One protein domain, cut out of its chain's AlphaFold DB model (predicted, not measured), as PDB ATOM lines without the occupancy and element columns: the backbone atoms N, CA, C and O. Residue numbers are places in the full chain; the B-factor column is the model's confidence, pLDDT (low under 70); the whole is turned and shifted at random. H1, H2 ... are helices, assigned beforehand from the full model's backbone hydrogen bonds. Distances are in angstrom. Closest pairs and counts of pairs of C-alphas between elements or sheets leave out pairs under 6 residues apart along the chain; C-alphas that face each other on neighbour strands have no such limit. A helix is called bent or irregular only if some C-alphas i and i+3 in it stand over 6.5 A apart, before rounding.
ATOM      1  N   LYS A 249     157.221 116.387 127.140       94.52
ATOM      2  CA  LYS A 249     157.524 114.961 127.367       94.52
ATOM      3  C   LYS A 249     157.195 114.534 128.796       94.52
ATOM      4  O   LYS A 249     156.637 113.456 129.004       94.52
ATOM      5  N   PHE A 250     157.507 115.380 129.776       93.66
ATOM      6  CA  PHE A 250     157.176 115.124 131.174       93.66
ATOM      7  C   PHE A 250     155.659 115.118 131.410       93.66
ATOM      8  O   PHE A 250     155.144 114.171 132.004       93.66
ATOM      9  N   ALA A 251     154.931 116.101 130.869       94.20
ATOM     10  CA  ALA A 251     153.473 116.163 130.947       94.20
ATOM     11  C   ALA A 251     152.817 114.919 130.323       94.20
ATOM     12  O   ALA A 251     151.976 114.288 130.955       94.20
ATOM     13  N   SER A 252     153.278 114.493 129.143       95.42
ATOM     14  CA  SER A 252     152.794 113.279 128.463       95.42
ATOM     15  C   SER A 252     153.050 112.005 129.282       95.42
ATOM     16  O   SER A 252     152.197 111.115 129.346       95.42
ATOM     17  N   SER A 253     154.210 111.924 129.947       96.11
ATOM     18  CA  SER A 253     154.558 110.820 130.852       96.11
ATOM     19  C   SER A 253     153.640 110.779 132.076       96.11
ATOM     20  O   SER A 253     153.091 109.723 132.390       96.11
ATOM     21  N   ILE A 254     153.402 111.926 132.727       96.12
ATOM     22  CA  ILE A 254     152.457 112.034 133.849       96.12
ATOM     23  C   ILE A 254     151.054 111.628 133.406       96.12
ATOM     24  O   ILE A 254     150.419 110.805 134.061       96.12
ATOM     25  N   THR A 255     150.573 112.162 132.284       96.31
ATOM     26  CA  THR A 255     149.245 111.843 131.753       96.31
ATOM     27  C   THR A 255     149.090 110.340 131.513       96.31
ATOM     28  O   THR A 255     148.085 109.759 131.915       96.31
ATOM     29  N   SER A 256     150.110 109.685 130.951       96.58
ATOM     30  CA  SER A 256     150.109 108.231 130.734       96.58
ATOM     31  C   SER A 256     150.065 107.444 132.051       96.58
ATOM     32  O   SER A 256     149.327 106.466 132.162       96.58
ATOM     33  N   GLN A 257     150.804 107.883 133.076       97.31
ATOM     34  CA  GLN A 257     150.775 107.260 134.405       97.31
ATOM     35  C   GLN A 257     149.421 107.433 135.101       97.31
ATOM     36  O   GLN A 257     148.943 106.496 135.736       97.31
ATOM     37  N   ILE A 258     148.784 108.599 134.950       96.86
ATOM     38  CA  ILE A 258     147.444 108.865 135.480       96.86
ATOM     39  C   ILE A 258     146.413 107.947 134.810       96.86
ATOM     40  O   ILE A 258     145.602 107.347 135.512       96.86
ATOM     41  N   TYR A 259     146.459 107.784 133.481       96.86
ATOM     42  CA  TYR A 259     145.568 106.851 132.780       96.86
ATOM     43  C   TYR A 259     145.757 105.411 133.254       96.86
ATOM     44  O   TYR A 259     144.777 104.766 133.620       96.86
ATOM     45  N   ARG A 260     147.008 104.944 133.358       97.74
ATOM     46  CA  ARG A 260     147.310 103.612 133.900       97.74
ATOM     47  C   ARG A 260     146.764 103.437 135.321       97.74
ATOM     48  O   ARG A 260     146.159 102.416 135.622       97.74
ATOM     49  N   LEU A 261     146.920 104.444 136.186       97.39
ATOM     50  CA  LEU A 261     146.406 104.409 137.559       97.39
ATOM     51  C   LEU A 261     144.873 104.275 137.598       97.39
ATOM     52  O   LEU A 261     144.348 103.551 138.445       97.39
ATOM     53  N   PHE A 262     144.163 104.947 136.683       97.31
ATOM     54  CA  PHE A 262     142.709 104.823 136.545       97.31
ATOM     55  C   PHE A 262     142.266 103.448 136.034       97.31
ATOM     56  O   PHE A 262     141.229 102.962 136.481       97.31
ATOM     57  N   GLU A 263     143.027 102.832 135.130       97.35
ATOM     58  CA  GLU A 263     142.754 101.478 134.632       97.35
ATOM     59  C   GLU A 263     142.999 100.415 135.714       97.35
ATOM     60  O   GLU A 263     142.174  99.524 135.901       97.35
ATOM     61  N   GLU A 264     144.096 100.537 136.469       98.08
ATOM     62  CA  GLU A 264     144.487  99.578 137.513       98.08
ATOM     63  C   GLU A 264     143.653  99.696 138.804       98.08
ATOM     64  O   GLU A 264     143.569  98.732 139.560       98.08
ATOM     65  N   ASN A 265     143.053 100.862 139.086       97.81
ATOM     66  CA  ASN A 265     142.311 101.144 140.327       97.81
ATOM     67  C   ASN A 265     140.964 101.835 140.038       97.81
ATOM     68  O   ASN A 265     140.660 102.908 140.581       97.81
ATOM     69  N   ALA A 266     140.152 101.252 139.153       97.25
ATOM     70  CA  ALA A 266     138.886 101.837 138.709       97.25
ATOM     71  C   ALA A 266     137.926 102.173 139.873       97.25
ATOM     72  O   ALA A 266     137.247 103.207 139.854       97.25
ATOM     73  N   GLU A 267     137.918 101.356 140.929       97.76
ATOM     74  CA  GLU A 267     137.121 101.538 142.146       97.76
ATOM     75  C   GLU A 267     137.541 102.765 142.972       97.76
ATOM     76  O   GLU A 267     136.724 103.347 143.685       97.76
ATOM     77  N   LYS A 268     138.793 103.218 142.829       97.17
ATOM     78  CA  LYS A 268     139.333 104.420 143.487       97.17
ATOM     79  C   LYS A 268     139.342 105.641 142.577       97.17
ATOM     80  O   LYS A 268     139.838 106.690 142.981       97.17
ATOM     81  N   SER A 269     138.774 105.558 141.374       95.57
ATOM     82  CA  SER A 269     138.796 106.652 140.392       95.57
ATOM     83  C   SER A 269     138.294 107.986 140.960       95.57
ATOM     84  O   SER A 269     138.888 109.033 140.706       95.57
ATOM     85  N   LYS A 270     137.242 107.975 141.787       95.45
ATOM     86  CA  LYS A 270     136.744 109.189 142.454       95.45
ATOM     87  C   LYS A 270     137.778 109.790 143.414       95.45
ATOM     88  O   LYS A 270     138.000 110.994 143.375       95.45
ATOM     89  N   LEU A 271     138.415 108.954 144.237       95.58
ATOM     90  CA  LEU A 271     139.450 109.379 145.181       95.58
ATOM     91  C   LEU A 271     140.677 109.931 144.445       95.58
ATOM     92  O   LEU A 271     141.169 110.995 144.799       95.58
ATOM     93  N   ILE A 272     141.126 109.251 143.387       95.13
ATOM     94  CA  ILE A 272     142.263 109.687 142.564       95.13
ATOM     95  C   ILE A 272     141.994 111.074 141.962       95.13
ATOM     96  O   ILE A 272     142.857 111.947 142.031       95.13
ATOM     97  N   LYS A 273     140.792 111.303 141.413       95.59
ATOM     98  CA  LYS A 273     140.392 112.616 140.877       95.59
ATOM     99  C   LYS A 273     140.413 113.702 141.950       95.59
ATOM    100  O   LYS A 273     140.971 114.766 141.704       95.59
ATOM    101  N   ASP A 274     139.830 113.424 143.114       94.03
ATOM    102  CA  ASP A 274     139.757 114.383 144.222       94.03
ATOM    103  C   ASP A 274     141.155 114.766 144.729       94.03
ATOM    104  O   ASP A 274     141.455 115.950 144.865       94.03
ATOM    105  N   VAL A 275     142.048 113.785 144.914       95.05
ATOM    106  CA  VAL A 275     143.441 114.026 145.324       95.05
ATOM    107  C   VAL A 275     144.181 114.864 144.281       95.05
ATOM    108  O   VAL A 275     144.745 115.894 144.635       95.05
ATOM    109  N   LEU A 276     144.132 114.488 142.996       95.98
ATOM    110  CA  LEU A 276     144.794 115.249 141.928       95.98
ATOM    111  C   LEU A 276     144.280 116.691 141.853       95.98
ATOM    112  O   LEU A 276     145.074 117.622 141.746       95.98
ATOM    113  N   GLN A 277     142.962 116.888 141.938       94.84
ATOM    114  CA  GLN A 277     142.356 118.216 141.896       94.84
ATOM    115  C   GLN A 277     142.775 119.064 143.100       94.84
ATOM    116  O   GLN A 277     143.171 120.213 142.919       94.84
ATOM    117  N   LYS A 278     142.728 118.506 144.315       93.71
ATOM    118  CA  LYS A 278     143.156 119.200 145.535       93.71
ATOM    119  C   LYS A 278     144.639 119.565 145.495       93.71
ATOM    120  O   LYS A 278     144.979 120.697 145.822       93.71
ATOM    121  N   THR A 279     145.505 118.663 145.030       94.95
ATOM    122  CA  THR A 279     146.940 118.944 144.863       94.95
ATOM    123  C   THR A 279     147.191 120.045 143.831       94.95
ATOM    124  O   THR A 279     147.997 120.932 144.092       94.95
ATOM    125  N   ILE A 280     146.492 120.040 142.690       93.95
ATOM    126  CA  ILE A 280     146.612 121.111 141.683       93.95
ATOM    127  C   ILE A 280     146.160 122.456 142.260       93.95
ATOM    128  O   ILE A 280     146.838 123.454 142.052       93.95
ATOM    129  N   LEU A 281     145.045 122.487 142.997       91.53
ATOM    130  CA  LEU A 281     144.536 123.716 143.609       91.53
ATOM    131  C   LEU A 281     145.479 124.274 144.679       91.53
ATOM    132  O   LEU A 281     145.670 125.483 144.719       91.53
ATOM    133  N   ALA A 282     146.083 123.412 145.502       91.52
ATOM    134  CA  ALA A 282     147.080 123.831 146.486       91.52
ATOM    135  C   ALA A 282     148.327 124.421 145.801       91.52
ATOM    136  O   ALA A 282     148.785 125.498 146.161       91.52
ATOM    137  N   LEU A 283     148.818 123.780 144.732       91.90
ATOM    138  CA  LEU A 283     149.957 124.284 143.956       91.90
ATOM    139  C   LEU A 283     149.662 125.580 143.172       91.90
ATOM    140  O   LEU A 283     150.599 126.306 142.845       91.90
ATOM    141  N   ASP A 284     148.397 125.864 142.841       90.50
ATOM    142  CA  ASP A 284     147.975 127.093 142.148       90.50
ATOM    143  C   ASP A 284     147.773 128.281 143.114       90.50
ATOM    144  O   ASP A 284     147.668 129.434 142.676       90.50
ATOM    145  N   ASP A 285     147.752 128.047 144.436       89.46
ATOM    146  CA  ASP A 285     147.669 129.136 145.409       89.46
ATOM    147  C   ASP A 285     149.002 129.884 145.513       89.46
ATOM    148  O   ASP A 285     149.901 129.551 146.279       89.46
ATOM    149  N   THR A 286     149.102 130.981 144.764       84.72
ATOM    150  CA  THR A 286     150.255 131.898 144.787       84.72
ATOM    151  C   THR A 286     150.601 132.475 146.167       84.72
ATOM    152  O   THR A 286     151.673 133.062 146.309       84.72
ATOM    153  N   ASN A 287     149.707 132.378 147.159       85.80
ATOM    154  CA  ASN A 287     149.974 132.843 148.521       85.80
ATOM    155  C   ASN A 287     150.530 131.729 149.423       85.80
ATOM    156  O   ASN A 287     151.089 132.044 150.474       85.80
ATOM    157  N   ALA A 288     150.390 130.460 149.032       85.71
ATOM    158  CA  ALA A 288     150.903 129.331 149.790       85.71
ATOM    159  C   ALA A 288     152.409 129.168 149.535       85.71
ATOM    160  O   ALA A 288     152.880 129.094 148.397       85.71
ATOM    161  N   TYR A 289     153.196 129.149 150.611       87.90
ATOM    162  CA  TYR A 289     154.641 128.953 150.525       87.90
ATOM    163  C   TYR A 289     154.967 127.468 150.677       87.90
ATOM    164  O   TYR A 289     155.285 126.996 151.766       87.90
ATOM    165  N   HIS A 290     154.891 126.729 149.573       88.62
ATOM    166  CA  HIS A 290     155.324 125.334 149.523       88.62
ATOM    167  C   HIS A 290     156.782 125.260 149.064       88.62
ATOM    168  O   HIS A 290     157.108 125.576 147.918       88.62
ATOM    169  N   ARG A 291     157.684 124.831 149.945       90.22
ATOM    170  CA  ARG A 291     159.093 124.586 149.611       90.22
ATOM    171  C   ARG A 291     159.275 123.232 148.926       90.22
ATOM    172  O   ARG A 291     160.211 123.060 148.146       90.22
ATOM    173  N   ASN A 292     158.427 122.263 149.249       92.03
ATOM    174  CA  ASN A 292     158.473 120.909 148.712       92.03
ATOM    175  C   ASN A 292     157.068 120.269 148.712       92.03
ATOM    176  O   ASN A 292     156.100 120.865 149.175       92.03
ATOM    177  N   SER A 293     156.943 119.052 148.176       91.30
ATOM    178  CA  SER A 293     155.651 118.359 148.096       91.30
ATOM    179  C   SER A 293     155.074 117.959 149.457       91.30
ATOM    180  O   SER A 293     153.858 117.865 149.567       91.30
ATOM    181  N   CYS A 294     155.900 117.713 150.482       94.26
ATOM    182  CA  CYS A 294     155.412 117.394 151.827       94.26
ATOM    183  C   CYS A 294     154.596 118.555 152.394       94.26
ATOM    184  O   CYS A 294     153.505 118.304 152.887       94.26
ATOM    185  N   ASP A 295     155.042 119.801 152.203       93.43
ATOM    186  CA  ASP A 295     154.317 120.992 152.672       93.43
ATOM    187  C   ASP A 295     152.897 121.064 152.070       93.43
ATOM    188  O   ASP A 295     151.936 121.396 152.757       93.43
ATOM    189  N   VAL A 296     152.747 120.697 150.788       93.30
ATOM    190  CA  VAL A 296     151.439 120.634 150.106       93.30
ATOM    191  C   VAL A 296     150.540 119.580 150.752       93.30
ATOM    192  O   VAL A 296     149.359 119.821 150.992       93.30
ATOM    193  N   PHE A 297     151.079 118.391 151.028       95.00
ATOM    194  CA  PHE A 297     150.297 117.303 151.611       95.00
ATOM    195  C   PHE A 297     149.987 117.518 153.096       95.00
ATOM    196  O   PHE A 297     148.912 117.114 153.531       95.00
ATOM    197  N   GLU A 298     150.865 118.176 153.854       94.79
ATOM    198  CA  GLU A 298     150.603 118.586 155.237       94.79
ATOM    199  C   GLU A 298     149.462 119.608 155.305       94.79
ATOM    200  O   GLU A 298     148.547 119.448 156.112       94.79
ATOM    201  N   GLU A 299     149.448 120.604 154.413       92.79
ATOM    202  CA  GLU A 299     148.344 121.567 154.337       92.79
ATOM    203  C   GLU A 299     147.027 120.891 153.938       92.79
ATOM    204  O   GLU A 299     145.994 121.098 154.580       92.79
ATOM    205  N   LEU A 300     147.053 120.025 152.918       94.56
ATOM    206  CA  LEU A 300     145.870 119.260 152.517       94.56
ATOM    207  C   LEU A 300     145.350 118.367 153.650       94.56
ATOM    208  O   LEU A 300     144.135 118.262 153.827       94.56
ATOM    209  N   LEU A 301     146.243 117.753 154.429       95.26
ATOM    210  CA  LEU A 301     145.876 116.948 155.590       95.26
ATOM    211  C   LEU A 301     145.205 117.811 156.666       95.26
ATOM    212  O   LEU A 301     144.116 117.460 157.118       95.26
ATOM    213  N   ALA A 302     145.782 118.966 157.005       94.69
ATOM    214  CA  ALA A 302     145.210 119.895 157.981       94.69
ATOM    215  C   ALA A 302     143.811 120.392 157.566       94.69
ATOM    216  O   ALA A 302     142.898 120.476 158.392       94.69
ATOM    217  N   VAL A 303     143.606 120.669 156.273       92.47
ATOM    218  CA  VAL A 303     142.297 121.065 155.725       92.47
ATOM    219  C   VAL A 303     141.267 119.940 155.863       92.47
ATOM    220  O   VAL A 303     140.111 120.198 156.209       92.47
ATOM    221  N   GLU A 304     141.649 118.693 155.593       93.21
ATOM    222  CA  GLU A 304     140.743 117.549 155.730       93.21
ATOM    223  C   GLU A 304     140.446 117.215 157.201       93.21
ATOM    224  O   GLU A 304     139.288 116.963 157.539       93.21
ATOM    225  N   GLU A 305     141.430 117.308 158.099       94.54
ATOM    226  CA  GLU A 305     141.221 117.174 159.547       94.54
ATOM    227  C   GLU A 305     140.253 118.237 160.078       94.54
ATOM    228  O   GLU A 305     139.314 117.915 160.812       94.54
ATOM    229  N   HIS A 306     140.410 119.495 159.653       93.53
ATOM    230  CA  HIS A 306     139.485 120.566 160.016       93.53
ATOM    231  C   HIS A 306     138.053 120.254 159.554       93.53
ATOM    232  O   HIS A 306     137.113 120.374 160.339       93.53
ATOM    233  N   LYS A 307     137.867 119.775 158.314       92.53
ATOM    234  CA  LYS A 307     136.542 119.370 157.805       92.53
ATOM    235  C   LYS A 307     135.933 118.215 158.599       92.53
ATOM    236  O   LYS A 307     134.727 118.226 158.851       92.53
ATOM    237  N   LEU A 308     136.731 117.216 158.977       91.83
ATOM    238  CA  LEU A 308     136.267 116.092 159.793       91.83
ATOM    239  C   LEU A 308     135.830 116.561 161.186       91.83
ATOM    240  O   LEU A 308     134.748 116.184 161.647       91.83
ATOM    241  N   ASN A 309     136.604 117.450 161.808       92.80
ATOM    242  CA  ASN A 309     136.275 118.037 163.106       92.80
ATOM    243  C   ASN A 309     134.994 118.886 163.046       92.80
ATOM    244  O   ASN A 309     134.126 118.742 163.907       92.80
ATOM    245  N   SER A 310     134.811 119.699 161.996       90.95
ATOM    246  CA  SER A 310     133.578 120.477 161.797       90.95
ATOM    247  C   SER A 310     132.345 119.585 161.610       90.95
ATOM    248  O   SER A 310     131.277 119.887 162.137       90.95
ATOM    249  N   ARG A 311     132.481 118.447 160.915       89.63
ATOM    250  CA  ARG A 311     131.379 117.485 160.736       89.63
ATOM    251  C   ARG A 311     131.015 116.756 162.026       89.63
ATOM    252  O   ARG A 311     129.835 116.536 162.282       89.63
ATOM    253  N   SER A 312     131.999 116.411 162.858       88.41
ATOM    254  CA  SER A 312     131.732 115.760 164.146       88.41
ATOM    255  C   SER A 312     131.015 116.679 165.141       88.41
ATOM    256  O   SER A 312     130.313 116.171 166.016       88.41
ATOM    257  N   GLY A 313     131.195 118.000 165.037       85.27
ATOM    258  CA  GLY A 313     130.515 118.970 165.899       85.27
ATOM    259  C   GLY A 313     129.011 119.060 165.634       85.27
ATOM    260  O   GLY A 313     128.235 119.178 166.579       85.27
ATOM    261  N   ASN A 314     128.593 118.929 164.370       80.75
ATOM    262  CA  ASN A 314     127.187 119.086 163.987       80.75
ATOM    263  C   ASN A 314     126.295 117.895 164.366       80.75
ATOM    264  O   ASN A 314     125.101 118.078 164.534       80.75
ATOM    265  N   ASN A 315     126.856 116.697 164.562       78.56
ATOM    266  CA  ASN A 315     126.080 115.515 164.969       78.56
ATOM    267  C   ASN A 315     125.863 115.401 166.493       78.56
ATOM    268  O   ASN A 315     125.344 114.387 166.956       78.56
ATOM    269  N   ARG A 316     126.313 116.380 167.293       75.61
ATOM    270  CA  ARG A 316     126.164 116.379 168.764       75.61
ATOM    271  C   ARG A 316     125.181 117.432 169.299       75.61
ATOM    272  O   ARG A 316     125.124 117.614 170.514       75.61
TER     273      ARG A 316
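AT A GLANCE: This is residues 249 to 316 of the 317 residues of the protein "LIn-8 Domain containing" of Caenorhabditis elegans (UniProt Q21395). Three helices follow one another in an open zigzag, with H2 as the middle stroke: H1 and H2 make a narrow V at the end of H1, and H2 and H3 make a wider V where the end part of H2 meets the first part of H3. The helices form no common core, and residues 249 to 257 of H1 and residues 301 to 316, of which 301 to 314 belong to H3, stick out at the two far ends of the zigzag. The printed part has 68 residues with three named helices, in the order H1, H2, H3, and no named strand; its class is all helix. It is loose, with a radius of gyration of the C-alphas of 15.1 A, and its C-alphas span 49 by 33 by 15 A.

IN THESE COORDINATES: H1, residues 249 to 264, begins with C-alpha 249 at (157.524, 114.961, 127.367) and is 22.6 A long from first to last C-alpha. Asn 265 alone makes the tight link to H2, residues 266 to 284, which is 27.1 A long. H2 is irregular: C-alphas 267 and 270 are 7.7 A apart. A short link of 8 residues follows, and then H3, residues 293 to 314, the longest helix at 32.6 A, from C-alpha 293 at (155.651, 118.359, 148.096) to C-alpha 314 at (127.187, 119.086, 163.987).

HOW THE PARTS SIT: H1 and H2 touch only at the corner by their link, and only just, with 3 pairs of C-alphas within 8 A. H1 touches H2 with residue 262 alone, and H2 touches H1 with residues 268 to 272 alone; the closest C-alphas, those of Phe 262 and Ser 269, are 5.8 A apart. H1 and H2 run opposite ways at a shallow tilt of 32 degrees, only just short of steep. H2 touches H3 with residues 278 to 283 alone, and H3 touches H2 with residues 296 to 300 alone; the closest C-alphas, those of Ala 282 and Val 296, are 6.5 A apart. H2 and H3 run opposite ways at a steep tilt of 69.7 degrees, only just short of about perpendicular. H1 and H3 are apart. In H1 every O i to N i+4 pair is within hydrogen-bond range; in H2 13 of 15 are, and in H3 17 of 18.

THE WHOLE: The two C-alphas farthest apart are those of Lys 249 and Arg 316, the first and last printed residues, at 52.0 A. The outline is flat, but only just. Residues 263 to 268, of which 266 to 268 belong to H2, also stand free. Without the stretches that stand free, the body has 37 residues and spans 31 by 15 by 14 A. The printed part has no cut and no long link. The mean pLDDT of the printed part is 93.0, and no printed residue is under 70.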